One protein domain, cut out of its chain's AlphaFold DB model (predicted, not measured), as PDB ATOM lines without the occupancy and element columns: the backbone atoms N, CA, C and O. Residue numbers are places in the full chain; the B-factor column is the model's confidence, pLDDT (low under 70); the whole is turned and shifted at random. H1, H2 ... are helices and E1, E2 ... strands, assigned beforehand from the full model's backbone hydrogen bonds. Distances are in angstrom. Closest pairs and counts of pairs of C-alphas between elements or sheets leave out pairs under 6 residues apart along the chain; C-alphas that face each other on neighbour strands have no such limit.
ATOM      1  N   GLY A 508     149.357 193.306 161.813       79.56
ATOM      2  CA  GLY A 508     150.606 193.976 162.179       79.56
ATOM      3  C   GLY A 508     150.909 193.782 163.661       79.56
ATOM      4  O   GLY A 508     149.987 193.685 164.464       79.56
ATOM      5  N   SER A 509     152.189 193.713 164.021       81.50
ATOM      6  CA  SER A 509     152.638 193.586 165.412       81.50
ATOM      7  C   SER A 509     153.360 194.857 165.852       81.50
ATOM      8  O   SER A 509     154.208 195.374 165.120       81.50
ATOM      9  N   LEU A 510     153.013 195.369 167.034       78.56
ATOM     10  CA  LEU A 510     153.800 196.366 167.755       78.56
ATOM     11  C   LEU A 510     154.469 195.710 168.964       78.56
ATOM     12  O   LEU A 510     153.811 195.026 169.747       78.56
ATOM     13  N   GLN A 511     155.760 195.977 169.129       79.12
ATOM     14  CA  GLN A 511     156.587 195.518 170.245       79.12
ATOM     15  C   GLN A 511     157.024 196.710 171.110       79.12
ATOM     16  O   GLN A 511     156.991 197.864 170.671       79.12
ATOM     17  N   GLU A 512     157.466 196.431 172.337       77.62
ATOM     18  CA  GLU A 512     158.179 197.410 173.167       77.62
ATOM     19  C   GLU A 512     159.491 197.847 172.470       77.62
ATOM     20  O   GLU A 512     160.179 197.008 171.876       77.62
ATOM     21  N   PRO A 513     159.878 199.140 172.501       76.19
ATOM     22  CA  PRO A 513     161.167 199.575 171.967       76.19
ATOM     23  C   PRO A 513     162.319 198.843 172.661       76.19
ATOM     24  O   PRO A 513     162.389 198.839 173.888       76.19
ATOM     25  N   LYS A 514     163.239 198.245 171.887       72.50
ATOM     26  CA  LYS A 514     164.350 197.456 172.448       72.50
ATOM     27  C   LYS A 514     165.120 198.259 173.498       72.50
ATOM     28  O   LYS A 514     165.730 199.280 173.182       72.50
ATOM     29  N   PHE A 515     165.099 197.766 174.735       72.00
ATOM     30  CA  PHE A 515     165.791 198.384 175.857       72.00
ATOM     31  C   PHE A 515     167.306 198.383 175.620       72.00
ATOM     32  O   PHE A 515     167.906 197.338 175.365       72.00
ATOM     33  N   ASP A 516     167.920 199.560 175.725       74.25
ATOM     34  CA  ASP A 516     169.369 199.763 175.667       74.25
ATOM     35  C   ASP A 516     170.020 199.223 176.952       74.25
ATOM     36  O   ASP A 516     170.248 199.946 177.926       74.25
ATOM     37  N   TYR A 517     170.253 197.907 176.957       76.31
ATOM     38  CA  TYR A 517     170.919 197.210 178.050       76.31
ATOM     39  C   TYR A 517     172.422 197.501 178.079       76.31
ATOM     40  O   TYR A 517     172.974 197.559 179.172       76.31
ATOM     41  N   GLU A 518     173.075 197.748 176.936       78.12
ATOM     42  CA  GLU A 518     174.516 198.038 176.875       78.12
ATOM     43  C   GLU A 518     174.871 199.252 177.740       78.12
ATOM     44  O   GLU A 518     175.734 199.158 178.611       78.12
ATOM     45  N   ARG A 519     174.133 200.363 177.610       83.12
ATOM     46  CA  ARG A 519     174.358 201.570 178.421       83.12
ATOM     47  C   ARG A 519     174.131 201.355 179.921       83.12
ATOM     48  O   ARG A 519     174.743 202.057 180.727       83.12
ATOM     49  N   VAL A 520     173.260 200.422 180.314       81.94
ATOM     50  CA  VAL A 520     172.989 200.100 181.730       81.94
ATOM     51  C   VAL A 520     174.045 199.148 182.288       81.94
ATOM     52  O   VAL A 520     174.576 199.398 183.371       81.94
ATOM     53  N   VAL A 521     174.408 198.112 181.529       83.75
ATOM     54  CA  VAL A 521     175.501 197.183 181.848       83.75
ATOM     55  C   VAL A 521     176.814 197.946 181.982       83.75
ATOM     56  O   VAL A 521     177.519 197.753 182.965       83.75
ATOM     57  N   ASP A 522     177.106 198.883 181.081       84.38
ATOM     58  CA  ASP A 522     178.317 199.699 181.155       84.38
ATOM     59  C   ASP A 522     178.307 200.649 182.355       84.38
ATOM     60  O   ASP A 522     179.350 200.858 182.969       84.38
ATOM     61  N   GLN A 523     177.155 201.194 182.756       84.44
ATOM     62  CA  GLN A 523     177.061 201.999 183.981       84.44
ATOM     63  C   GLN A 523     177.299 201.160 185.245       84.44
ATOM     64  O   GLN A 523     178.031 201.606 186.130       84.44
ATOM     65  N   ALA A 524     176.737 199.950 185.314       82.69
ATOM     66  CA  ALA A 524     176.928 199.023 186.430       82.69
ATOM     67  C   ALA A 524     178.367 198.473 186.490       82.69
ATOM     68  O   ALA A 524     179.008 198.522 187.537       82.69
ATOM     69  N   PHE A 525     178.927 198.050 185.358       84.12
ATOM     70  CA  PHE A 525     180.307 197.577 185.228       84.12
ATOM     71  C   PHE A 525     181.324 198.667 185.616       84.12
ATOM     72  O   PHE A 525     182.221 198.428 186.425       84.12
ATOM     73  N   ASN A 526     181.120 199.907 185.152       83.81
ATOM     74  CA  ASN A 526     181.912 201.058 185.596       83.81
ATOM     75  C   ASN A 526     181.643 201.463 187.059       83.81
ATOM     76  O   ASN A 526     182.369 202.308 187.578       83.81
ATOM     77  N   ALA A 527     180.610 200.955 187.735       82.38
ATOM     78  CA  ALA A 527     180.423 201.150 189.176       82.38
ATOM     79  C   ALA A 527     181.197 200.094 189.983       82.38
ATOM     80  O   ALA A 527     181.904 200.463 190.916       82.38
ATOM     81  N   VAL A 528     181.151 198.822 189.570       80.50
ATOM     82  CA  VAL A 528     181.925 197.720 190.176       80.50
ATOM     83  C   VAL A 528     183.431 198.015 190.131       80.50
ATOM     84  O   VAL A 528     184.078 198.047 191.174       80.50
ATOM     85  N   ILE A 529     183.969 198.376 188.958       80.19
ATOM     86  CA  ILE A 529     185.400 198.699 188.767       80.19
ATOM     87  C   ILE A 529     185.889 199.878 189.633       80.19
ATOM     88  O   ILE A 529     187.083 199.998 189.891       80.19
ATOM     89  N   ARG A 530     184.993 200.764 190.093       76.50
ATOM     90  CA  ARG A 530     185.353 201.889 190.978       76.50
ATOM     91  C   ARG A 530     185.274 201.564 192.470       76.50
ATOM     92  O   ARG A 530     185.748 202.375 193.262       76.50
ATOM     93  N   PHE A 539     187.203 190.406 183.847       77.56
ATOM     94  CA  PHE A 539     186.314 191.466 183.374       77.56
ATOM     95  C   PHE A 539     185.279 190.990 182.337       77.56
ATOM     96  O   PHE A 539     184.170 191.525 182.296       77.56
ATOM     97  N   SER A 540     185.610 189.978 181.527       75.81
ATOM     98  CA  SER A 540     184.710 189.393 180.523       75.81
ATOM     99  C   SER A 540     183.532 188.682 181.194       75.81
ATOM    100  O   SER A 540     182.374 188.938 180.864       75.81
ATOM    101  N   TYR A 541     183.830 187.830 182.178       78.12
ATOM    102  CA  TYR A 541     182.835 187.117 182.974       78.12
ATOM    103  C   TYR A 541     182.012 188.064 183.859       78.12
ATOM    104  O   TYR A 541     180.793 187.926 183.927       78.12
ATOM    105  N   VAL A 542     182.637 189.078 184.468       81.75
ATOM    106  CA  VAL A 542     181.930 190.091 185.279       81.75
ATOM    107  C   VAL A 542     180.914 190.867 184.435       81.75
ATOM    108  O   VAL A 542     179.758 190.994 184.838       81.75
ATOM    109  N   ARG A 543     181.295 191.338 183.235       81.06
ATOM    110  CA  ARG A 543     180.363 192.043 182.335       81.06
ATOM    111  C   ARG A 543     179.217 191.133 181.885       81.06
ATOM    112  O   ARG A 543     178.077 191.582 181.877       81.06
ATOM    113  N   TYR A 544     179.497 189.858 181.595       79.75
ATOM    114  CA  TYR A 544     178.469 188.860 181.272       79.75
ATOM    115  C   TYR A 544     177.489 188.624 182.435       79.75
ATOM    116  O   TYR A 544     176.282 188.604 182.216       79.75
ATOM    117  N   MET A 545     177.972 188.491 183.675       80.81
ATOM    118  CA  MET A 545     177.103 188.307 184.845       80.81
ATOM    119  C   MET A 545     176.175 189.511 185.060       80.81
ATOM    120  O   MET A 545     174.970 189.324 185.227       80.81
ATOM    121  N   ILE A 546     176.704 190.735 184.959       84.50
ATOM    122  CA  ILE A 546     175.914 191.977 185.028       84.50
ATOM    123  C   ILE A 546     174.897 192.045 183.875       84.50
ATOM    124  O   ILE A 546     173.758 192.458 184.076       84.50
ATOM    125  N   GLU A 547     175.267 191.611 182.668       82.81
ATOM    126  CA  GLU A 547     174.354 191.545 181.522       82.81
ATOM    127  C   GLU A 547     173.187 190.575 181.762       82.81
ATOM    128  O   GLU A 547     172.039 190.921 181.472       82.81
ATOM    129  N   GLN A 548     173.446 189.394 182.334       81.06
ATOM    130  CA  GLN A 548     172.393 188.437 182.692       81.06
ATOM    131  C   GLN A 548     171.518 188.938 183.850       81.06
ATOM    132  O   GLN A 548     170.304 188.753 183.807       81.06
ATOM    133  N   GLU A 549     172.087 189.621 184.847       83.06
ATOM    134  CA  GLU A 549     171.328 190.226 185.949       83.06
ATOM    135  C   GLU A 549     170.403 191.350 185.451       83.06
ATOM    136  O   GLU A 549     169.202 191.345 185.736       83.06
ATOM    137  N   VAL A 550     170.922 192.270 184.627       82.25
ATOM    138  CA  VAL A 550     170.126 193.339 184.000       82.25
ATOM    139  C   VAL A 550     169.015 192.739 183.136       82.25
ATOM    140  O   VAL A 550     167.860 193.147 183.278       82.25
ATOM    141  N   LYS A 551     169.313 191.729 182.304       80.06
ATOM    142  CA  LYS A 551     168.300 191.019 181.503       80.06
ATOM    143  C   LYS A 551     167.251 190.332 182.378       80.06
ATOM    144  O   LYS A 551     166.065 190.505 182.118       80.06
ATOM    145  N   GLY A 552     167.652 189.623 183.433       78.25
ATOM    146  CA  GLY A 552     166.743 188.961 184.374       78.25
ATOM    147  C   GLY A 552     165.813 189.945 185.088       78.25
ATOM    148  O   GLY A 552     164.600 189.732 185.127       78.25
ATOM    149  N   SER A 553     166.349 191.080 185.555       78.06
ATOM    150  CA  SER A 553     165.564 192.160 186.177       78.06
ATOM    151  C   SER A 553     164.519 192.781 185.236       78.06
ATOM    152  O   SER A 553     163.492 193.276 185.692       78.06
ATOM    153  N   GLN A 554     164.761 192.719 183.921       76.31
ATOM    154  CA  GLN A 554     163.865 193.190 182.859       76.31
ATOM    155  C   GLN A 554     163.024 192.061 182.231       76.31
ATOM    156  O   GLN A 554     162.388 192.259 181.193       76.31
ATOM    157  N   GLN A 555     162.981 190.881 182.857       79.88
ATOM    158  CA  GLN A 555     162.125 189.753 182.466       79.88
ATOM    159  C   GLN A 555     161.192 189.316 183.602       79.88
ATOM    160  O   GLN A 555     160.002 189.108 183.363       79.88
ATOM    161  N   ILE A 556     161.707 189.228 184.831       82.94
ATOM    162  CA  ILE A 556     161.011 188.655 185.990       82.94
ATOM    163  C   ILE A 556     160.057 189.665 186.646       82.94
ATOM    164  O   ILE A 556     160.466 190.732 187.098       82.94
ATOM    165  N   VAL A 557     158.789 189.276 186.786       82.94
ATOM    166  CA  VAL A 557     157.750 189.966 187.560       82.94
ATOM    167  C   VAL A 557     157.488 189.170 188.839       82.94
ATOM    168  O   VAL A 557     156.960 188.056 188.806       82.94
ATOM    169  N   GLN A 558     157.894 189.728 189.977       84.81
ATOM    170  CA  GLN A 558     157.727 189.099 191.292       84.81
ATOM    171  C   GLN A 558     156.246 189.087 191.741       84.81
ATOM    172  O   GLN A 558     155.457 189.890 191.234       84.81
ATOM    173  N   PRO A 559     155.849 188.209 192.682       80.75
ATOM    174  CA  PRO A 559     154.509 188.209 193.281       80.75
ATOM    175  C   PRO A 559     154.104 189.591 193.805       80.75
ATOM    176  O   PRO A 559     154.891 190.256 194.478       80.75
ATOM    177  N   GLY A 560     152.896 190.053 193.475       80.25
ATOM    178  CA  GLY A 560     152.390 191.370 193.881       80.25
ATOM    179  C   GLY A 560     153.059 192.582 193.209       80.25
ATOM    180  O   GLY A 560     152.618 193.709 193.430       80.25
ATOM    181  N   PHE A 561     154.083 192.387 192.370       83.62
ATOM    182  CA  PHE A 561     154.634 193.449 191.528       83.62
ATOM    183  C   PHE A 561     153.859 193.566 190.209       83.62
ATOM    184  O   PHE A 561     153.272 192.608 189.698       83.62
ATOM    185  N   MET A 562     153.900 194.769 189.634       83.00
ATOM    186  CA  MET A 562     153.347 195.065 188.316       83.00
ATOM    187  C   MET A 562     154.458 195.386 187.315       83.00
ATOM    188  O   MET A 562     155.415 196.093 187.644       83.00
ATOM    189  N   ARG A 563     154.300 194.912 186.079       85.31
ATOM    190  CA  ARG A 563     155.101 195.331 184.922       85.31
ATOM    191  C   ARG A 563     154.269 196.252 184.043       85.31
ATOM    192  O   ARG A 563     153.097 195.976 183.806       85.31
ATOM    193  N   ARG A 564     154.890 197.318 183.539       85.19
ATOM    194  CA  ARG A 564     154.326 198.216 182.527       85.19
ATOM    195  C   ARG A 564     155.145 198.100 181.245       85.19
ATOM    196  O   ARG A 564     156.368 198.129 181.323       85.19
ATOM    197  N   TRP A 565     154.462 198.030 180.110       85.56
ATOM    198  CA  TRP A 565     155.027 198.216 178.774       85.56
ATOM    199  C   TRP A 565     154.494 199.531 178.194       85.56
ATOM    200  O   TRP A 565     153.301 199.829 178.322       85.56
ATOM    201  N   GLU A 566     155.356 200.307 177.537       84.25
ATOM    202  CA  GLU A 566     154.964 201.531 176.825       84.25
ATOM    203  C   GLU A 566     155.238 201.377 175.324       84.25
ATOM    204  O   GLU A 566     156.375 201.479 174.863       84.25
ATOM    205  N   ILE A 567     154.181 201.122 174.549       84.44
ATOM    206  CA  ILE A 567     154.285 200.812 173.120       84.44
ATOM    207  C   ILE A 567     153.967 202.063 172.287       84.44
ATOM    208  O   ILE A 567     152.842 202.569 172.356       84.44
ATOM    209  N   PRO A 568     154.909 202.573 171.469       80.75
ATOM    210  CA  PRO A 568     154.648 203.699 170.582       80.75
ATOM    211  C   PRO A 568     153.792 203.254 169.396       80.75
ATOM    212  O   PRO A 568     154.239 202.496 168.536       80.75
ATOM    213  N   VAL A 569     152.551 203.739 169.329       77.00
ATOM    214  CA  VAL A 569     151.596 203.313 168.293       77.00
ATOM    215  C   VAL A 569     151.833 204.052 166.971       77.00
ATOM    216  O   VAL A 569     151.742 203.460 165.893       77.00
ATOM    217  N   GLY A 570     152.195 205.337 167.033       77.62
ATOM    218  CA  GLY A 570     152.585 206.124 165.861       77.62
ATOM    219  C   GLY A 570     151.551 206.063 164.729       77.62
ATOM    220  O   GLY A 570     150.370 206.333 164.935       77.62
ATOM    221  N   MET A 571     151.985 205.688 163.520       68.94
ATOM    222  CA  MET A 571     151.096 205.602 162.351       68.94
ATOM    223  C   MET A 571     150.087 204.440 162.417       68.94
ATOM    224  O   MET A 571     149.069 204.504 161.731       68.94
ATOM    225  N   ALA A 572     150.313 203.407 163.242       70.31
ATOM    226  CA  ALA A 572     149.398 202.262 163.352       70.31
ATOM    227  C   ALA A 572     148.019 202.653 163.915       70.31
ATOM    228  O   ALA A 572     147.021 201.998 163.613       70.31
ATOM    229  N   ALA A 573     147.936 203.774 164.643       66.06
ATOM    230  CA  ALA A 573     146.687 204.322 165.175       66.06
ATOM    231  C   ALA A 573     145.649 204.630 164.076       66.06
ATOM    232  O   ALA A 573     144.450 204.624 164.344       66.06
ATOM    233  N   LEU A 574     146.094 204.858 162.832       65.06
ATOM    234  CA  LEU A 574     145.211 205.054 161.678       65.06
ATOM    235  C   LEU A 574     144.495 203.760 161.256       65.06
ATOM    236  O   LEU A 574     143.352 203.825 160.814       65.06
ATOM    237  N   SER A 575     145.142 202.601 161.417       65.75
ATOM    238  CA  SER A 575     144.564 201.285 161.106       65.75
ATOM    239  C   SER A 575     143.772 200.698 162.281       65.75
ATOM    240  O   SER A 575     142.815 199.963 162.075       65.75
ATOM    241  N   MET A 576     144.131 201.052 163.519       68.06
ATOM    242  CA  MET A 576     143.480 200.574 164.749       68.06
ATOM    243  C   MET A 576     142.166 201.294 165.109       68.06
ATOM    244  O   MET A 576     141.631 201.068 166.191       68.06
ATOM    245  N   LYS A 577     141.672 202.216 164.274       59.69
ATOM    246  CA  LYS A 577     140.738 203.267 164.718       59.69
ATOM    247  C   LYS A 577     139.441 202.744 165.362       59.69
ATOM    248  O   LYS A 577     139.035 203.268 166.398       59.69
ATOM    249  N   ASP A 578     138.852 201.701 164.771       57.09
ATOM    250  CA  ASP A 578     137.548 201.126 165.147       57.09
ATOM    251  C   ASP A 578     137.557 199.580 165.275       57.09
ATOM    252  O   ASP A 578     136.513 198.975 165.553       57.09
ATOM    253  N   ASP A 579     138.718 198.949 165.046       66.69
ATOM    254  CA  ASP A 579     138.915 197.493 164.957       66.69
ATOM    255  C   ASP A 579     139.398 196.880 166.291       66.69
ATOM    256  O   ASP A 579     140.001 197.545 167.135       66.69
ATOM    257  N   ILE A 580     139.150 195.579 166.473       75.38
ATOM    258  CA  ILE A 580     139.653 194.801 167.619       75.38
ATOM    259  C   ILE A 580     141.166 194.582 167.459       75.38
ATOM    260  O   ILE A 580     141.641 194.234 166.376       75.38
ATOM    261  N   PHE A 581     141.918 194.737 168.550       79.75
ATOM    262  CA  PHE A 581     143.335 194.370 168.627       79.75
ATOM    263  C   PHE A 581     143.530 193.224 169.626       79.75
ATOM    264  O   PHE A 581     142.741 193.066 170.553       79.75
ATOM    265  N   HIS A 582     144.561 192.402 169.446       82.25
ATOM    266  CA  HIS A 582     144.851 191.273 170.331       82.25
ATOM    267  C   HIS A 582     146.159 191.532 171.077       82.25
ATOM    268  O   HIS A 582     147.173 191.854 170.458       82.25
ATOM    269  N   LEU A 583     146.161 191.353 172.396       83.31
ATOM    270  CA  LEU A 583     147.401 191.251 173.158       83.31
ATOM    271  C   LEU A 583     147.935 189.833 172.991       83.31
ATOM    272  O   LEU A 583     147.271 188.884 173.412       83.31
ATOM    273  N   ARG A 584     149.114 189.684 172.385       84.56
ATOM    274  CA  ARG A 584     149.824 188.406 172.313       84.56
ATOM    275  C   ARG A 584     150.974 188.419 173.304       84.56
ATOM    276  O   ARG A 584     151.822 189.302 173.254       84.56
ATOM    277  N   PHE A 585     151.032 187.426 174.180       82.94
ATOM    278  CA  PHE A 585     152.102 187.330 175.167       82.94
ATOM    279  C   PHE A 585     152.469 185.885 175.485       82.94
ATOM    280  O   PHE A 585     151.674 184.962 175.297       82.94
ATOM    281  N   ARG A 586     153.691 185.701 175.983       82.00
ATOM    282  CA  ARG A 586     154.209 184.422 176.469       82.00
ATOM    283  C   ARG A 586     154.991 184.656 177.748       82.00
ATOM    284  O   ARG A 586     155.849 185.535 177.804       82.00
ATOM    285  N   PHE A 587     154.703 183.846 178.754       79.38
ATOM    286  CA  PHE A 587     155.368 183.904 180.047       79.38
ATOM    287  C   PHE A 587     155.799 182.515 180.513       79.38
ATOM    288  O   PHE A 587     155.241 181.494 180.107       79.38
ATOM    289  N   TYR A 588     156.789 182.495 181.394       78.75
ATOM    290  CA  TYR A 588     157.308 181.307 182.055       78.75
ATOM    291  C   TYR A 588     157.128 181.489 183.562       78.75
ATOM    292  O   TYR A 588     157.697 182.414 184.140       78.75
ATOM    293  N   GLY A 589     156.324 180.633 184.191       72.19
ATOM    294  CA  GLY A 589     156.244 180.570 185.649       72.19
ATOM    295  C   GLY A 589     157.506 179.942 186.246       72.19
ATOM    296  O   GLY A 589     158.192 179.170 185.576       72.19
ATOM    297  N   ALA A 590     157.804 180.263 187.505       68.19
ATOM    298  CA  ALA A 590     158.882 179.614 188.253       68.19
ATOM    299  C   ALA A 590     158.565 178.148 188.628       68.19
ATOM    300  O   ALA A 590     159.485 177.349 188.799       68.19
ATOM    301  N   ASP A 591     157.279 177.784 188.729       65.38
ATOM    302  CA  ASP A 591     156.840 176.398 188.923       65.38
ATOM    303  C   ASP A 591     157.106 175.554 187.664       65.38
ATOM    304  O   ASP A 591     156.664 175.881 186.562       65.38
ATOM    305  N   THR A 592     157.755 174.399 187.833       56.16
ATOM    306  CA  THR A 592     157.985 173.423 186.748       56.16
ATOM    307  C   THR A 592     156.718 172.669 186.326       56.16
ATOM    308  O   THR A 592     156.720 171.974 185.309       56.16
ATOM    309  N   ASN A 593     155.626 172.803 187.083       58.91
ATOM    310  CA  ASN A 593     154.342 172.173 186.802       58.91
ATOM    311  C   ASN A 593     153.500 173.039 185.849       58.91
ATOM    312  O   ASN A 593     152.688 173.858 186.279       58.91
ATOM    313  N   SER A 594     153.667 172.826 184.541       54.91
ATOM    314  CA  SER A 594     153.002 173.585 183.468       54.91
ATOM    315  C   SER A 594     151.466 173.508 183.445       54.91
ATOM    316  O   SER A 594     150.841 174.226 182.667       54.91
ATOM    317  N   LEU A 595     150.858 172.662 184.285       55.22
ATOM    318  CA  LEU A 595     149.406 172.543 184.458       55.22
ATOM    319  C   LEU A 595     148.825 173.535 185.484       55.22
ATOM    320  O   LEU A 595     147.605 173.644 185.578       55.22
ATOM    321  N   ARG A 596     149.655 174.258 186.255       60.38
ATOM    322  CA  ARG A 596     149.175 175.334 187.136       60.38
ATOM    323  C   ARG A 596     148.804 176.550 186.290       60.38
ATOM    324  O   ARG A 596     149.668 177.205 185.707       60.38
ATOM    325  N   GLU A 597     147.517 176.867 186.253       68.31
ATOM    326  CA  GLU A 597     147.022 178.106 185.661       68.31
ATOM    327  C   GLU A 597     147.405 179.290 186.563       68.31
ATOM    328  O   GLU A 597     146.987 179.365 187.718       68.31
ATOM    329  N   GLN A 598     148.216 180.214 186.050       67.00
ATOM    330  CA  GLN A 598     148.613 181.422 186.774       67.00
ATOM    331  C   GLN A 598     147.567 182.522 186.575       67.00
ATOM    332  O   GLN A 598     147.017 182.680 185.482       67.00
ATOM    333  N   VAL A 599     147.291 183.289 187.632       69.56
ATOM    334  CA  VAL A 599     146.274 184.350 187.631       69.56
ATOM    335  C   VAL A 599     146.942 185.721 187.640       69.56
ATOM    336  O   VAL A 599     147.747 186.033 188.515       69.56
ATOM    337  N   GLY A 600     146.553 186.578 186.698       74.38
ATOM    338  CA  GLY A 600     146.961 187.983 186.662       74.38
ATOM    339  C   GLY A 600     145.845 188.905 186.177       74.38
ATOM    340  O   GLY A 600     144.852 188.459 185.594       74.38
ATOM    341  N   GLU A 601     146.006 190.203 186.433       80.88
ATOM    342  CA  GLU A 601     145.115 191.262 185.941       80.88
ATOM    343  C   GLU A 601     145.859 192.098 184.894       80.88
ATOM    344  O   GLU A 601     146.903 192.687 185.190       80.88
ATOM    345  N   TRP A 602     145.314 192.156 183.676       83.06
ATOM    346  CA  TRP A 602     145.791 193.039 182.614       83.06
ATOM    347  C   TRP A 602     145.006 194.349 182.637       83.06
ATOM    348  O   TRP A 602     143.775 194.352 182.712       83.06
ATOM    349  N   ARG A 603     145.714 195.472 182.527       84.31
ATOM    350  CA  ARG A 603     145.147 196.822 182.452       84.31
ATOM    351  C   ARG A 603     145.675 197.503 181.193       84.31
ATOM    352  O   ARG A 603     146.880 197.536 180.972       84.31
ATOM    353  N   VAL A 604     144.778 198.017 180.359       83.50
ATOM    354  CA  VAL A 604     145.088 198.568 179.032       83.50
ATOM    355  C   VAL A 604     144.513 199.971 178.928       83.50
ATOM    356  O   VAL A 604     143.305 200.146 179.089       83.50
ATOM    357  N   GLY A 605     145.361 200.956 178.639       79.94
ATOM    358  CA  GLY A 605     144.970 202.356 178.485       79.94
ATOM    359  C   GLY A 605     145.674 203.307 179.457       79.94
ATOM    360  O   GLY A 605     146.540 202.896 180.229       79.94
ATOM    361  N   SER A 606     145.308 204.591 179.417       79.19
ATOM    362  CA  SER A 606     145.947 205.657 180.202       79.19
ATOM    363  C   SER A 606     144.926 206.512 180.962       79.19
ATOM    364  O   SER A 606     143.803 206.730 180.505       79.19
ATOM    365  N   GLY A 607     145.323 207.026 182.130       74.38
ATOM    366  CA  GLY A 607     144.477 207.873 182.976       74.38
ATOM    367  C   GLY A 607     143.216 207.156 183.470       74.38
ATOM    368  O   GLY A 607     143.298 206.082 184.063       74.38
ATOM    369  N   GLU A 608     142.052 207.762 183.235       66.62
ATOM    370  CA  GLU A 608     140.735 207.202 183.583       66.62
ATOM    371  C   GLU A 608     140.223 206.191 182.536       66.62
ATOM    372  O   GLU A 608     139.364 205.357 182.825       66.62
ATOM    373  N   ASN A 609     140.771 206.231 181.319       74.00
ATOM    374  CA  ASN A 609     140.384 205.386 180.194       74.00
ATOM    375  C   ASN A 609     141.148 204.050 180.227       74.00
ATOM    376  O   ASN A 609     142.032 203.807 179.406       74.00
ATOM    377  N   VAL A 610     140.822 203.184 181.193       78.62
ATOM    378  CA  VAL A 610     141.497 201.887 181.387       78.62
ATOM    379  C   VAL A 610     140.518 200.720 181.273       78.62
ATOM    380  O   VAL A 610     139.644 200.538 182.122       78.62
ATOM    381  N   ILE A 611     140.725 199.870 180.266       78.12
ATOM    382  CA  ILE A 611     140.095 198.548 180.167       78.12
ATOM    383  C   ILE A 611     140.845 197.598 181.109       78.12
ATOM    384  O   ILE A 611     142.075 197.551 181.102       78.12
ATOM    385  N   ARG A 612     140.112 196.826 181.915       77.69
ATOM    386  CA  ARG A 612     140.666 195.759 182.762       77.69
ATOM    387  C   ARG A 612     140.222 194.403 182.232       77.69
ATOM    388  O   ARG A 612     139.055 194.252 181.870       77.69
ATOM    389  N   SER A 613     141.114 193.418 182.202       71.12
ATOM    390  CA  SER A 613     140.720 192.041 181.912       71.12
ATOM    391  C   SER A 613     139.943 191.437 183.082       71.12
ATOM    392  O   SER A 613     140.103 191.837 184.237       71.12
ATOM    393  N   ALA A 614     139.167 190.389 182.806       64.19
ATOM    394  CA  ALA A 614     138.857 189.416 183.846       64.19
ATOM    395  C   ALA A 614     140.162 188.797 184.386       64.19
ATOM    396  O   ALA A 614     141.192 188.794 183.701       64.19
ATOM    397  N   ARG A 615     140.113 188.236 185.598       68.75
ATOM    398  CA  ARG A 615     141.180 187.368 186.111       68.75
ATOM    399  C   ARG A 615     141.181 186.087 185.286       68.75
ATOM    400  O   ARG A 615     140.333 185.222 185.485       68.75
ATOM    401  N   LEU A 616     142.086 186.023 184.318       65.06
ATOM    402  CA  LEU A 616     142.221 184.891 183.413       65.06
ATOM    403  C   LEU A 616     143.170 183.868 184.053       65.06
ATOM    404  O   LEU A 616     144.315 184.231 184.326       65.06
ATOM    405  N   PRO A 617     142.728 182.621 184.295       65.94
ATOM    406  CA  PRO A 617     143.646 181.510 184.503       65.94
ATOM    407  C   PRO A 617     144.394 181.246 183.189       65.94
ATOM    408  O   PRO A 617     143.776 181.062 182.139       65.94
ATOM    409  N   LEU A 618     145.726 181.303 183.222       70.94
ATOM    410  CA  LEU A 618     146.576 181.222 182.033       70.94
ATOM    411  C   LEU A 618     147.660 180.156 182.235       70.94
ATOM    412  O   LEU A 618     148.425 180.209 183.196       70.94
ATOM    413  N   ALA A 619     147.757 179.192 181.318       68.88
ATOM    414  CA  ALA A 619     148.789 178.154 181.366       68.88
ATOM    415  C   ALA A 619     150.182 178.714 181.011       68.88
ATOM    416  O   ALA A 619     150.338 179.443 180.026       68.88
ATOM    417  N   ALA A 620     151.208 178.351 181.782       66.38
ATOM    418  CA  ALA A 620     152.583 178.793 181.544       66.38
ATOM    419  C   ALA A 620     153.182 178.253 180.224       66.38
ATOM    420  O   ALA A 620     152.680 177.304 179.618       66.38
ATOM    421  N   ASN A 621     154.280 178.871 179.763       71.19
ATOM    422  CA  ASN A 621     155.063 178.521 178.560       71.19
ATOM    423  C   ASN A 621     154.296 178.615 177.216       71.19
ATOM    424  O   ASN A 621     154.873 178.416 176.145       71.19
ATOM    425  N   THR A 622     153.012 178.974 177.246       70.62
ATOM    426  CA  THR A 622     152.116 179.020 176.083       70.62
ATOM    427  C   THR A 622     151.956 180.451 175.559       70.62
ATOM    428  O   THR A 622     152.008 181.407 176.333       70.62
ATOM    429  N   PHE A 623     151.772 180.615 174.244       73.06
ATOM    430  CA  PHE A 623     151.352 181.898 173.669       73.06
ATOM    431  C   PHE A 623     149.850 182.096 173.887       73.06
ATOM    432  O   PHE A 623     149.042 181.309 173.396       73.06
ATOM    433  N   HIS A 624     149.485 183.178 174.565       75.94
ATOM    434  CA  HIS A 624     148.097 183.600 174.743       75.94
ATOM    435  C   HIS A 624     147.799 184.782 173.827       75.94
ATOM    436  O   HIS A 624     148.616 185.694 173.724       75.94
ATOM    437  N   GLU A 625     146.635 184.773 173.175       76.31
ATOM    438  CA  GLU A 625     146.126 185.897 172.379       76.31
ATOM    439  C   GLU A 625     144.779 186.348 172.958       76.31
ATOM    440  O   GLU A 625     143.777 185.645 172.825       76.31
ATOM    441  N   VAL A 626     144.762 187.508 173.622       80.50
ATOM    442  CA  VAL A 626     143.583 188.071 174.302       80.50
ATOM    443  C   VAL A 626     143.010 189.222 173.465       80.50
ATOM    444  O   VAL A 626     143.690 190.241 173.316       80.50
ATOM    445  N   PRO A 627     141.785 189.112 172.916       78.88
ATOM    446  CA  PRO A 627     141.163 190.196 172.159       78.88
ATOM    447  C   PRO A 627     140.721 191.338 173.083       78.88
ATOM    448  O   PRO A 627     140.045 191.124 174.090       78.88
ATOM    449  N   VAL A 628     141.065 192.569 172.711       80.00
ATOM    450  CA  VAL A 628     140.685 193.809 173.391       80.00
ATOM    451  C   VAL A 628     139.889 194.674 172.419       80.00
ATOM    452  O   VAL A 628     140.342 195.009 171.323       80.00
ATOM    453  N   ASN A 629     138.675 195.038 172.826       80.06
ATOM    454  CA  ASN A 629     137.768 195.865 172.042       80.06
ATOM    455  C   ASN A 629     137.638 197.251 172.704       80.06
ATOM    456  O   ASN A 629     137.117 197.320 173.821       80.06
ATOM    457  N   PRO A 630     138.055 198.356 172.046       74.94
ATOM    458  CA  PRO A 630     137.908 199.711 172.587       74.94
ATOM    459  C   PRO A 630     136.482 200.051 173.045       74.94
ATOM    460  O   PRO A 630     136.301 200.771 174.024       74.94
ATOM    461  N   LYS A 631     135.463 199.460 172.404       72.56
ATOM    462  CA  LYS A 631     134.037 199.721 172.669       72.56
ATOM    463  C   LYS A 631     133.573 199.260 174.057       72.56
ATOM    464  O   LYS A 631     132.525 199.703 174.518       72.56
ATOM    465  N   TYR A 632     134.362 198.442 174.768       72.19
ATOM    466  CA  TYR A 632     134.131 198.155 176.195       72.19
ATOM    467  C   TYR A 632     134.260 199.401 177.089       72.19
ATOM    468  O   TYR A 632     133.756 199.404 178.209       72.19
ATOM    469  N   LEU A 633     134.906 200.465 176.601       63.97
ATOM    470  CA  LEU A 633     135.074 201.737 177.303       63.97
ATOM    471  C   LEU A 633     133.904 202.724 177.072       63.97
ATOM    472  O   LEU A 633     133.846 203.777 177.714       63.97
ATOM    473  N   GLY A 634     132.992 202.398 176.148       63.66
ATOM    474  CA  GLY A 634     131.862 203.223 175.708       63.66
ATOM    475  C   GLY A 634     131.660 203.137 174.189       63.66
ATOM    476  O   GLY A 634     132.623 202.959 173.450       63.66
ATOM    477  N   ALA A 635     130.418 203.278 173.713       63.22
ATOM    478  CA  ALA A 635     130.092 203.144 172.286       63.22
ATOM    479  C   ALA A 635     130.758 204.213 171.397       63.22
ATOM    480  O   ALA A 635     131.116 203.919 170.259       63.22
ATOM    481  N   ASP A 636     130.960 205.418 171.941       66.38
ATOM    482  CA  ASP A 636     131.588 206.555 171.255       66.38
ATOM    483  C   ASP A 636     133.121 206.604 171.422       66.38
ATOM    484  O   ASP A 636     133.764 207.510 170.892       66.38
ATOM    485  N   LYS A 637     133.718 205.671 172.184       68.94
ATOM    486  CA  LYS A 637     135.160 205.663 172.479       68.94
ATOM    487  C   LYS A 637     135.939 204.738 171.546       68.94
ATOM    488  O   LYS A 637     135.499 203.649 171.179       68.94
ATOM    489  N   SER A 638     137.134 205.190 171.194       71.50
ATOM    490  CA  SER A 638     138.003 204.639 170.157       71.50
ATOM    491  C   SER A 638     139.350 204.179 170.723       71.50
ATOM    492  O   SER A 638     139.653 204.377 171.901       71.50
ATOM    493  N   MET A 639     140.217 203.614 169.876       73.38
ATOM    494  CA  MET A 639     141.602 203.321 170.273       73.38
ATOM    495  C   MET A 639     142.374 204.579 170.713       73.38
ATOM    496  O   MET A 639     143.254 204.485 171.567       73.38
ATOM    497  N   ALA A 640     142.045 205.763 170.179       73.25
ATOM    498  CA  ALA A 640     142.726 207.009 170.537       73.25
ATOM    499  C   ALA A 640     142.537 207.379 172.019       73.25
ATOM    500  O   ALA A 640     143.442 207.941 172.628       73.25
ATOM    501  N   ASP A 641     141.400 207.002 172.610       76.44
ATOM    502  CA  ASP A 641     141.055 207.273 174.008       76.44
ATOM    503  C   ASP A 641     141.861 206.420 175.004       76.44
ATOM    504  O   ASP A 641     141.948 206.775 176.180       76.44
ATOM    505  N   LEU A 642     142.472 205.322 174.539       75.62
ATOM    506  CA  LEU A 642     143.374 204.457 175.311       75.62
ATOM    507  C   LEU A 642     144.840 204.932 175.263       75.62
ATOM    508  O   LEU A 642     145.676 204.432 176.020       75.62
ATOM    509  N   LEU A 643     145.185 205.870 174.376       80.69
ATOM    510  CA  LEU A 643     146.559 206.352 174.240       80.69
ATOM    511  C   LEU A 643     146.892 207.389 175.317       80.69
ATOM    512  O   LEU A 643     146.090 208.246 175.678       80.69
ATOM    513  N   ASN A 644     148.128 207.341 175.807       80.81
ATOM    514  CA  ASN A 644     148.700 208.414 176.610       80.81
ATOM    515  C   ASN A 644     148.931 209.672 175.743       80.81
ATOM    516  O   ASN A 644     149.044 209.574 174.522       80.81
ATOM    517  N   THR A 645     149.111 210.842 176.365       75.94
ATOM    518  CA  THR A 645     149.335 212.157 175.721       75.94
ATOM    519  C   THR A 645     150.456 212.164 174.666       75.94
ATOM    520  O   THR A 645     150.463 213.002 173.769       75.94
ATOM    521  N   ASN A 646     151.390 211.211 174.752       75.62
ATOM    522  CA  ASN A 646     152.513 211.037 173.828       75.62
ATOM    523  C   ASN A 646     152.193 210.168 172.586       75.62
ATOM    524  O   ASN A 646     153.068 209.981 171.746       75.62
ATOM    525  N   GLY A 647     150.985 209.600 172.469       77.25
ATOM    526  CA  GLY A 647     150.618 208.641 171.411       77.25
ATOM    527  C   GLY A 647     151.059 207.191 171.670       77.25
ATOM    528  O   GLY A 647     151.063 206.371 170.747       77.25
ATOM    529  N   ASN A 648     151.431 206.866 172.912       84.50
ATOM    530  CA  ASN A 648     151.819 205.517 173.335       84.50
ATOM    531  C   ASN A 648     150.626 204.782 173.958       84.50
ATOM    532  O   ASN A 648     149.905 205.363 174.773       84.50
ATOM    533  N   LEU A 649     150.467 203.497 173.645       83.75
ATOM    534  CA  LEU A 649     149.580 202.599 174.380       83.75
ATOM    535  C   LEU A 649     150.322 202.094 175.621       83.75
ATOM    536  O   LEU A 649     151.437 201.578 175.514       83.75
ATOM    537  N   ILE A 650     149.699 202.241 176.788       85.38
ATOM    538  CA  ILE A 650     150.201 201.679 178.042       85.38
ATOM    539  C   ILE A 650     149.469 200.364 178.303       85.38
ATOM    540  O   ILE A 650     148.236 200.311 178.252       85.38
ATOM    541  N   VAL A 651     150.234 199.317 178.607       85.19
ATOM    542  CA  VAL A 651     149.706 198.057 179.139       85.19
ATOM    543  C   VAL A 651     150.415 197.745 180.448       85.19
ATOM    544  O   VAL A 651     151.634 197.857 180.540       85.19
ATOM    545  N   GLU A 652     149.652 197.351 181.462       86.38
ATOM    546  CA  GLU A 652     150.160 196.903 182.756       86.38
ATOM    547  C   GLU A 652     149.685 195.470 183.031       86.38
ATOM    548  O   GLU A 652     148.510 195.154 182.839       86.38
ATOM    549  N   PHE A 653     150.583 194.614 183.515       84.94
ATOM    550  CA  PHE A 653     150.262 193.302 184.079       84.94
ATOM    551  C   PHE A 653     150.592 193.317 185.567       84.94
ATOM    552  O   PHE A 653     151.737 193.588 185.936       84.94
ATOM    553  N   SER A 654     149.611 193.012 186.415       83.88
ATOM    554  CA  SER A 654     149.842 192.743 187.836       83.88
ATOM    555  C   SER A 654     149.913 191.239 188.059       83.88
ATOM    556  O   SER A 654     148.945 190.532 187.767       83.88
ATOM    557  N   ASN A 655     151.029 190.761 188.617       84.38
ATOM    558  CA  ASN A 655     151.124 189.382 189.077       84.38
ATOM    559  C   ASN A 655     150.304 189.230 190.371       84.38
ATOM    560  O   ASN A 655     150.543 189.954 191.340       84.38
ATOM    561  N   LEU A 656     149.319 188.327 190.365       80.00
ATOM    562  CA  LEU A 656     148.450 188.028 191.509       80.00
ATOM    563  C   LEU A 656     148.663 186.603 192.052       80.00
ATOM    564  O   LEU A 656     147.927 186.188 192.944       80.00
ATOM    565  N   ASP A 657     149.637 185.865 191.513       75.75
ATOM    566  CA  ASP A 657     150.041 184.535 191.970       75.75
ATOM    567  C   ASP A 657     151.263 184.622 192.902       75.75
ATOM    568  O   ASP A 657     152.073 185.549 192.813       75.75
ATOM    569  N   ASP A 658     151.421 183.626 193.775       80.06
ATOM    570  CA  ASP A 658     152.521 183.553 194.751       80.06
ATOM    571  C   ASP A 658     153.888 183.227 194.115       80.06
ATOM    572  O   ASP A 658     154.909 183.208 194.806       80.06
ATOM    573  N   THR A 659     153.936 182.951 192.807       80.50
ATOM    574  CA  THR A 659     155.165 182.594 192.084       80.50
ATOM    575  C   THR A 659     155.624 183.702 191.133       80.50
ATOM    576  O   THR A 659     154.835 184.496 190.619       80.50
ATOM    577  N   ALA A 660     156.935 183.790 190.897       81.06
ATOM    578  CA  ALA A 660     157.491 184.761 189.957       81.06
ATOM    579  C   ALA A 660     157.212 184.351 188.498       81.06
ATOM    580  O   ALA A 660     157.290 183.172 188.146       81.06
ATOM    581  N   ILE A 661     156.922 185.341 187.650       82.69
ATOM    582  CA  ILE A 661     156.535 185.155 186.245       82.69
ATOM    583  C   ILE A 661     157.533 185.886 185.344       82.69
ATOM    584  O   ILE A 661     157.705 187.096 185.461       82.69
ATOM    585  N   SER A 662     158.190 185.172 184.432       82.56
ATOM    586  CA  SER A 662     159.170 185.733 183.496       82.56
ATOM    587  C   SER A 662     158.568 185.973 182.109       82.56
ATOM    588  O   SER A 662     158.066 185.041 181.480       82.56
ATOM    589  N   PHE A 663     158.655 187.208 181.615       82.44
ATOM    590  CA  PHE A 663     158.324 187.593 180.239       82.44
ATOM    591  C   PHE A 663     159.630 187.849 179.461       82.44
ATOM    592  O   PHE A 663     160.325 188.814 179.786       82.44
ATOM    593  N   PRO A 664     159.989 187.039 178.444       76.50
ATOM    594  CA  PRO A 664     161.221 187.237 177.677       76.50
ATOM    595  C   PRO A 664     161.258 188.593 176.963       76.50
ATOM    596  O   PRO A 664     160.262 189.011 176.378       76.50
ATOM    597  N   ILE A 665     162.422 189.248 176.920       69.94
ATOM    598  CA  ILE A 665     162.578 190.550 176.230       69.94
ATOM    599  C   ILE A 665     162.374 190.426 174.708       69.94
ATOM    600  O   ILE A 665     161.977 191.390 174.062       69.94
ATOM    601  N   GLU A 666     162.637 189.254 174.123       64.62
ATOM    602  CA  GLU A 666     162.568 189.049 172.666       64.62
ATOM    603  C   GLU A 666     161.201 188.547 172.169       64.62
ATOM    604  O   GLU A 666     160.863 188.770 171.011       64.62
ATOM    605  N   ASP A 667     160.419 187.902 173.044       62.53
ATOM    606  CA  ASP A 667     159.261 187.056 172.684       62.53
ATOM    607  C   ASP A 667     158.003 187.358 173.540       62.53
ATOM    608  O   ASP A 667     156.933 186.786 173.326       62.53
ATOM    609  N   GLY A 668     158.134 188.202 174.575       62.75
ATOM    610  CA  GLY A 668     157.227 188.205 175.728       62.75
ATOM    611  C   GLY A 668     155.914 188.975 175.576       62.75
ATOM    612  O   GLY A 668     154.920 188.546 176.162       62.75
ATOM    613  N   PHE A 669     155.883 190.087 174.830       79.75
ATOM    614  CA  PHE A 669     154.689 190.938 174.714       79.75
ATOM    615  C   PHE A 669     154.586 191.672 173.364       79.75
ATOM    616  O   PHE A 669     155.490 192.413 172.975       79.75
ATOM    617  N   GLU A 670     153.455 191.499 172.676       83.19
ATOM    618  CA  GLU A 670     153.114 192.125 171.395       83.19
ATOM    619  C   GLU A 670     151.657 192.621 171.369       83.19
ATOM    620  O   GLU A 670     150.752 191.997 171.927       83.19
ATOM    621  N   VAL A 671     151.404 193.703 170.629       83.50
ATOM    622  CA  VAL A 671     150.052 194.175 170.290       83.50
ATOM    623  C   VAL A 671     149.791 193.912 168.808       83.50
ATOM    624  O   VAL A 671     150.374 194.567 167.942       83.50
ATOM    625  N   LEU A 672     148.906 192.957 168.519       84.06
ATOM    626  CA  LEU A 672     148.504 192.575 167.167       84.06
ATOM    627  C   LEU A 672     147.282 193.383 166.709       84.06
ATOM    628  O   LEU A 672     146.255 193.393 167.386       84.06
ATOM    629  N   TYR A 673     147.356 194.020 165.541       82.62
ATOM    630  CA  TYR A 673     146.295 194.877 164.998       82.62
ATOM    631  C   TYR A 673     146.065 194.654 163.504       82.62
ATOM    632  O   TYR A 673     146.969 194.272 162.770       82.62
ATOM    633  N   ARG A 674     144.855 194.928 163.019       81.44
ATOM    634  CA  ARG A 674     144.489 194.778 161.606       81.44
ATOM    635  C   ARG A 674     145.259 195.764 160.712       81.44
ATOM    636  O   ARG A 674     145.065 196.969 160.812       81.44
ATOM    637  N   GLU A 675     146.111 195.256 159.816       77.44
ATOM    638  CA  GLU A 675     146.834 196.062 158.809       77.44
ATOM    639  C   GLU A 675     146.288 195.837 157.385       77.44
ATOM    640  O   GLU A 675     146.313 196.741 156.552       77.44
ATOM    641  N   GLY A 676     145.771 194.641 157.073       78.81
ATOM    642  CA  GLY A 676     145.236 194.348 155.739       78.81
ATOM    643  C   GLY A 676     144.589 192.970 155.583       78.81
ATOM    644  O   GLY A 676     144.287 192.290 156.560       78.81
TER     645      GLY A 676
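This is residues 508 to 530 and 539 to 676 of the 826 residues of an uncharacterized protein of Verrucomicrobiales bacterium (UniProt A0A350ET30). Two strongly twisted sheets lie face to face as a sandwich, their strands crossed, and the helix pair H1 and H2 reaches out from one end as an arm that makes the longest axis. The short H4 and H5 pack on the sheet E2 E4 E5 E6 E8, while H3 sits by the rim of the sheet E1 E9 E3 E7. The printed part has 161 residues, with five named helices and nine named strands in the order E1 H1 H2 E2 H3 E3 E4 E5 E6 E7 H4 H5 E8 E9; its class is mixed, helices and strands. One sheet runs E1 E9 E3 E7, antiparallel throughout; the other is branched at E4, with antiparallel neighbours. The whole is compact, with a radius of gyration of the C-alphas of 17.6 A, yet elongated, spanning 58 by 37 by 31 A.

E1, residues 508 to 511, begins with C-alpha 508 at (150.606, 193.976, 162.179). H1 is residues 517 to 530, 19.9 A long, and H2 is 539 to 553, 20.9 A, from C-alpha 539 at (186.314, 191.466, 183.374). E2 is 562 to 568, 19.8 A; H3 is 570 to 574; E3 is 581 to 586; E4 is 597 to 606, 28.1 A. E5 is 609 to 612, E6 616 to 619, E7 623 to 628, H4 630 to 633 and H5 639 to 642. E8 is 648 to 655, 22.6 A, and E9 is 669 to 676, 21.5 A, ending with C-alpha 676 at (145.236, 194.348, 155.739).

The sandwich, two sheets face to face, has facing parts 9.9 A centre to centre and strands crossed at 44 degrees. It is a jelly roll, one long hairpin wound over both sheets: E1 with E9, E2 with E8, E3 with E7, E4 with E6. N 510 and O 671 of E1 and E9 are 2.9 A apart, N 582 and O 672 of E3 and E9 2.8 A, and N 583 and O 626 of E3 and E7 2.9 A. E5 and E8 lie on opposite sides of E4, with N 604 to O 611 at 2.8 A and N 603 to O 652 at 2.8 A; E4 and E5 form a hairpin. Between E4 and E6, N 598 and O 618 are within hydrogen-bond range at 2.9 A, and between E2 and E8, N 563 and O 653 are within hydrogen-bond range at 2.9 A. H5 is on the branched sheet at a height of 6.1 A, only just over E4 with 3 of its 4 C-alphas; those of Gly 605 and Leu 642 are closest, 4.1 A. H4, on the same face, has a height of 8.2 A and is only just over E5, with 3 of its 4 C-alphas; those of Ile 611 and Leu 633 are closest, 6.6 A. H3 only grazes the sheet E1 E9 E3 E7, with residues 572 to 574. H1 and H2 touch, the C-alphas of Val 521 and Glu 547 being closest at 5.8 A, at a steep tilt of 53 degrees, opposite ways; neither is on a sheet. Every O i to N i+4 pair is within hydrogen-bond range in H2, 9 of 10 in H1 and 0 of 1 in H3, which has 1 of 2 O i to N i+3 pairs within range; H4 and H5 are too short for an O i to N i+4 pair.

The two C-alphas farthest apart, of Phe 539 and Ala 635, are 58.5 A apart. Residues 531 to 538 are not printed, and C-alphas 530 and 539 stand 12.9 A apart across the cut. The link E8 to E9, 13 residues, is long. Mean pLDDT of the printed part is 76.4; 34 residues are under 70, among them 573 to 579 and 590 to 599.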